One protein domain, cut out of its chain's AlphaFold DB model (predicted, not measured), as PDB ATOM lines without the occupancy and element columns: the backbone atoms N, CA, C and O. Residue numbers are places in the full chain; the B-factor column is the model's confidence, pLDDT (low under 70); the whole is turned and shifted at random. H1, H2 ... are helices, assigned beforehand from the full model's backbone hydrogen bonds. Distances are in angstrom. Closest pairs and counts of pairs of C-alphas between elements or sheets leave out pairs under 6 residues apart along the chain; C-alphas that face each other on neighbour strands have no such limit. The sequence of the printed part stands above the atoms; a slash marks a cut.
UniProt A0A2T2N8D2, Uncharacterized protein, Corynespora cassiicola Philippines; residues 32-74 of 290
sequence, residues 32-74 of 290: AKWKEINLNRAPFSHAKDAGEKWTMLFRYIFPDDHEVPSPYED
ATOM      1  N   ALA A  32     129.869  98.663  93.397       86.06
ATOM      2  CA  ALA A  32     129.440  99.769  94.249       86.06
ATOM      3  C   ALA A  32     130.213 101.060  93.928       86.06
ATOM      4  O   ALA A  32     129.588 102.085  93.660       86.06
ATOM      5  N   LYS A  33     131.549 100.984  93.824       87.75
ATOM      6  CA  LYS A  33     132.397 102.121  93.421       87.75
ATOM      7  C   LYS A  33     132.033 102.640  92.031       87.75
ATOM      8  O   LYS A  33     131.969 103.845  91.832       87.75
ATOM      9  N   TRP A  34     131.724 101.757  91.079       89.06
ATOM     10  CA  TRP A  34     131.253 102.176  89.752       89.06
ATOM     11  C   TRP A  34     129.956 102.990  89.798       89.06
ATOM     12  O   TRP A  34     129.820 103.948  89.045       89.06
ATOM     13  N   LYS A  35     129.018 102.651  90.692       88.94
ATOM     14  CA  LYS A  35     127.772 103.418  90.873       88.94
ATOM     15  C   LYS A  35     127.997 104.773  91.548       88.94
ATOM     16  O   LYS A  35     127.200 105.687  91.345       88.94
ATOM     17  N   GLU A  36     129.049 104.900  92.352       91.12
ATOM     18  CA  GLU A  36     129.433 106.166  92.986       91.12
ATOM     19  C   GLU A  36     130.037 107.158  91.983       91.12
ATOM     20  O   GLU A  36     129.866 108.369  92.148       91.12
ATOM     21  N   ILE A  37     130.675 106.668  90.912       94.38
ATOM     22  CA  ILE A  37     131.163 107.514  89.818       94.38
ATOM     23  C   ILE A  37     129.973 108.039  89.016       94.38
ATOM     24  O   ILE A  37     129.497 107.427  88.060       94.38
ATOM     25  N   ASN A  38     129.500 109.224  89.386       93.88
ATOM     26  CA  ASN A  38     128.492 109.942  88.628       93.88
ATOM     27  C   ASN A  38     129.146 111.071  87.827       93.88
ATOM     28  O   ASN A  38     129.455 112.134  88.363       93.88
ATOM     29  N   LEU A  39     129.314 110.844  86.523       94.19
ATOM     30  CA  LEU A  39     129.940 111.783  85.586       94.19
ATOM     31  C   LEU A  39     129.169 113.102  85.399       94.19
ATOM     32  O   LEU A  39     129.702 114.027  84.783       94.19
ATOM     33  N   ASN A  40     127.934 113.183  85.901       95.12
ATOM     34  CA  ASN A  40     127.085 114.376  85.854       95.12
ATOM     35  C   ASN A  40     127.112 115.172  87.166       95.12
ATOM     36  O   ASN A  40     126.467 116.214  87.266       95.12
ATOM     37  N   ARG A  41     127.830 114.692  88.189       95.62
ATOM     38  CA  ARG A  41     128.005 115.386  89.471       95.62
ATOM     39  C   ARG A  41     129.427 115.919  89.609       95.62
ATOM     40  O   ARG A  41     130.350 115.468  88.931       95.62
ATOM     41  N   ALA A  42     129.603 116.873  90.522       93.56
ATOM     42  CA  ALA A  42     130.927 117.347  90.898       93.56
ATOM     43  C   ALA A  42     131.772 116.168  91.438       93.56
ATOM     44  O   ALA A  42     131.229 115.329  92.163       93.56
ATOM     45  N   PRO A  43     133.075 116.088  91.110       94.62
ATOM     46  CA  PRO A  43     133.860 117.093  90.382       94.62
ATOM     47  C   PRO A  43     133.743 117.025  88.846       94.62
ATOM     48  O   PRO A  43     134.061 118.006  88.182       94.62
ATOM     49  N   PHE A  44     133.248 115.924  88.273       96.75
ATOM     50  CA  PHE A  44     133.246 115.683  86.821       96.75
ATOM     51  C   PHE A  44     132.386 116.662  86.018       96.75
ATOM     52  O   PHE A  44     132.703 116.954  84.869       96.75
ATOM     53  N   SER A  45     131.312 117.184  86.613       96.75
ATOM     54  CA  SER A  45     130.450 118.191  85.982       96.75
ATOM     55  C   SER A  45     131.115 119.560  85.815       96.75
ATOM     56  O   SER A  45     130.575 120.402  85.106       96.75
ATOM     57  N   HIS A  46     132.238 119.815  86.495       97.25
ATOM     58  CA  HIS A  46     132.981 121.075  86.392       97.25
ATOM     59  C   HIS A  46     134.143 121.012  85.392       97.25
ATOM     60  O   HIS A  46     134.793 122.034  85.178       97.25
ATOM     61  N   ALA A  47     134.421 119.840  84.812       97.50
ATOM     62  CA  ALA A  47     135.439 119.706  83.777       97.50
ATOM     63  C   ALA A  47     135.041 120.531  82.545       97.50
ATOM     64  O   ALA A  47     133.887 120.486  82.111       97.50
ATOM     65  N   LYS A  48     135.988 121.302  82.004       96.88
ATOM     66  CA  LYS A  48     135.737 122.214  80.876       96.88
ATOM     67  C   LYS A  48     135.602 121.473  79.554       96.88
ATOM     68  O   LYS A  48     134.843 121.900  78.692       96.88
ATOM     69  N   ASP A  49     136.349 120.386  79.408       96.38
ATOM     70  CA  ASP A  49     136.393 119.565  78.209       96.38
ATOM     71  C   ASP A  49     136.323 118.066  78.557       96.38
ATOM     72  O   ASP A  49     136.399 117.634  79.715       96.38
ATOM     73  N   ALA A  50     136.144 117.241  77.526       93.81
ATOM     74  CA  ALA A  50     136.125 115.792  77.690       93.81
ATOM     75  C   ALA A  50     137.503 115.226  78.093       93.81
ATOM     76  O   ALA A  50     137.557 114.189  78.754       93.81
ATOM     77  N   GLY A  51     138.600 115.913  77.753       94.75
ATOM     78  CA  GLY A  51     139.967 115.526  78.113       94.75
ATOM     79  C   GLY A  51     140.234 115.593  79.615       94.75
ATOM     80  O   GLY A  51     140.714 114.633  80.221       94.75
ATOM     81  N   GLU A  52     139.860 116.699  80.243       95.88
ATOM     82  CA  GLU A  52     139.918 116.937  81.679       95.88
ATOM     83  C   GLU A  52     138.984 115.973  82.413       95.88
ATOM     84  O   GLU A  52     139.390 115.352  83.399       95.88
ATOM     85  N   LYS A  53     137.769 115.760  81.890       96.44
ATOM     86  CA  LYS A  53     136.823 114.788  82.455       96.44
ATOM     87  C   LYS A  53     137.395 113.370  82.449       96.44
ATOM     88  O   LYS A  53     137.317 112.674  83.464       96.44
ATOM     89  N   TRP A  54     137.995 112.959  81.333       95.44
ATOM     90  CA  TRP A  54     138.693 111.681  81.214       95.44
ATOM     91  C   TRP A  54     139.881 111.594  82.170       95.44
ATOM     92  O   TRP A  54     140.024 110.602  82.877       95.44
ATOM     93  N   THR A  55     140.679 112.655  82.272       95.50
ATOM     94  CA  THR A  55     141.837 112.721  83.172       95.50
ATOM     95  C   THR A  55     141.431 112.553  84.634       95.50
ATOM     96  O   THR A  55     142.056 111.788  85.371       95.50
ATOM     97  N   MET A  56     140.360 113.229  85.058       96.31
ATOM     98  CA  MET A  56     139.797 113.073  86.399       96.31
ATOM     99  C   MET A  56     139.295 111.645  86.630       96.31
ATOM    100  O   MET A  56     139.555 111.069  87.687       96.31
ATOM    101  N   LEU A  57     138.594 111.066  85.651       95.62
ATOM    102  CA  LEU A  57     138.049 109.713  85.750       95.62
ATOM    103  C   LEU A  57     139.166 108.673  85.836       95.62
ATOM    104  O   LEU A  57     139.139 107.816  86.714       95.62
ATOM    105  N   PHE A  58     140.169 108.779  84.972       94.56
ATOM    106  CA  PHE A  58     141.294 107.858  84.933       94.56
ATOM    107  C   PHE A  58     142.048 107.854  86.261       94.56
ATOM    108  O   PHE A  58     142.239 106.793  86.843       94.56
ATOM    109  N   ARG A  59     142.386 109.033  86.801       94.81
ATOM    110  CA  ARG A  59     143.059 109.151  88.107       94.81
ATOM    111  C   ARG A  59     142.218 108.628  89.270       94.81
ATOM    112  O   ARG A  59     142.768 108.192  90.274       94.81
ATOM    113  N   TYR A  60     140.893 108.687  89.156       93.25
ATOM    114  CA  TYR A  60     139.997 108.110  90.155       93.25
ATOM    115  C   TYR A  60     140.014 106.574  90.115       93.25
ATOM    116  O   TYR A  60     139.994 105.932  91.164       93.25
ATOM    117  N   ILE A  61     140.056 105.988  88.914       92.50
ATOM    118  CA  ILE A  61     140.075 104.532  88.714       92.50
ATOM    119  C   ILE A  61     141.469 103.950  89.017       92.50
ATOM    120  O   ILE A  61     141.565 102.885  89.627       92.50
ATOM    121  N   PHE A  62     142.533 104.653  88.626       89.88
ATOM    122  CA  PHE A  62     143.931 104.227  88.721       89.88
ATOM    123  C   PHE A  62     144.764 105.281  89.472       89.88
ATOM    124  O   PHE A  62     145.507 106.043  88.856       89.88
ATOM    125  N   PRO A  63     144.642 105.365  90.808       89.25
ATOM    126  CA  PRO A  63     145.320 106.402  91.590       89.25
ATOM    127  C   PRO A  63     146.851 106.273  91.586       89.25
ATOM    128  O   PRO A  63     147.541 107.276  91.766       89.25
ATOM    129  N   ASP A  64     147.370 105.063  91.371       88.19
ATOM    130  CA  ASP A  64     148.810 104.781  91.346       88.19
ATOM    131  C   ASP A  64     149.451 105.072  89.976       88.19
ATOM    132  O   ASP A  64     150.671 105.219  89.880       88.19
ATOM    133  N   ASP A  65     148.647 105.183  88.913       86.94
ATOM    134  CA  ASP A  65     149.145 105.466  87.570       86.94
ATOM    135  C   ASP A  65     149.251 106.986  87.359       86.94
ATOM    136  O   ASP A  65     148.267 107.729  87.340       86.94
ATOM    137  N   HIS A  66     150.482 107.468  87.180       87.25
ATOM    138  CA  HIS A  66     150.758 108.890  86.945       87.25
ATOM    139  C   HIS A  66     150.513 109.328  85.496       87.25
ATOM    140  O   HIS A  66     150.293 110.513  85.235       87.25
ATOM    141  N   GLU A  67     150.561 108.382  84.562       87.69
ATOM    142  CA  GLU A  67     150.406 108.623  83.133       87.69
ATOM    143  C   GLU A  67     148.956 108.376  82.719       87.69
ATOM    144  O   GLU A  67     148.449 107.257  82.790       87.69
ATOM    145  N   VAL A  68     148.282 109.447  82.305       89.94
ATOM    146  CA  VAL A  68     146.894 109.402  81.847       89.94
ATOM    147  C   VAL A  68     146.903 109.297  80.322       89.94
ATOM    148  O   VAL A  68     147.407 110.217  79.679       89.94
ATOM    149  N   PRO A  69     146.346 108.228  79.727       87.00
ATOM    150  CA  PRO A  69     146.263 108.108  78.276       87.00
ATOM    151  C   PRO A  69     145.322 109.172  77.706       87.00
ATOM    152  O   PRO A  69     144.352 109.558  78.365       87.00
ATOM    153  N   SER A  70     145.566 109.630  76.479       86.25
ATOM    154  CA  SER A  70     144.629 110.531  75.803       86.25
ATOM    155  C   SER A  70     143.301 109.808  75.525       86.25
ATOM    156  O   SER A  70     143.319 108.659  75.084       86.25
ATOM    157  N   PRO A  71     142.134 110.449  75.727       88.19
ATOM    158  CA  PRO A  71     140.845 109.832  75.403       88.19
ATOM    159  C   PRO A  71     140.612 109.664  73.896       88.19
ATOM    160  O   PRO A  71     139.696 108.946  73.506       88.19
ATOM    161  N   TYR A  72     141.403 110.348  73.064       84.81
ATOM    162  CA  TYR A  72     141.275 110.349  71.604       84.81
ATOM    163  C   TYR A  72     142.428 109.640  70.897       84.81
ATOM    164  O   TYR A  72     142.436 109.578  69.670       84.81
ATOM    165  N   GLU A  73     143.426 109.150  71.635       76.56
ATOM    166  CA  GLU A  73     144.452 108.323  71.016       76.56
ATOM    167  C   GLU A  73     143.835 106.975  70.655       76.56
ATOM    168  O   GLU A  73     143.497 106.166  71.521       76.56
ATOM    169  N   ASP A  74     143.707 106.729  69.351       68.75
ATOM    170  CA  ASP A  74     143.506 105.381  68.849       68.75
ATOM    171  C   ASP A  74     144.723 104.562  69.274       68.75
ATOM    172  O   ASP A  74     145.844 104.778  68.809       68.75
TER     173      ASP A  74
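Overview. This is residues 32 to 74 of the 290 residues of an uncharacterized protein of Corynespora cassiicola Philippines (UniProt A0A2T2N8D2). What shape is this? There is little regular structure: one helix, H2, stands in the middle, with a long loop on either side. The loop before it leads from the small helix H1, and the loop after it, residues 62 to 74, folds back beside H2. What is it made of? The printed part has 43 residues with H1, then H2, and no named strand; the class is all helix, with 17 residues in named elements. It is only just compact, close to loose, with a radius of gyration of the C-alphas of 10.6 A, and spans 26 by 24 by 17 A.

Along the chain. Where is H1? It holds residues 32 to 36, from C-alpha 32 at (129.440, 99.769, 94.249). Where is H2? It holds residues 50 to 61, 16.2 A long, ending at C-alpha 61 at (140.075, 104.532, 88.714).

Arrangement. Do the helices meet? H1 and H2 are apart. Are their backbones regularly spaced? In H1 and H2 every O i to N i+4 pair is within hydrogen-bond range.

Size, cuts and confidence. How large is it? The C-alphas farthest apart, of Ala 32 and Asp 74, are 29.6 A apart. Is it continuous? The printed part has no cut; the link from H1 to H2, 13 residues, is long. Where is confidence low? Residue 74 is under 70.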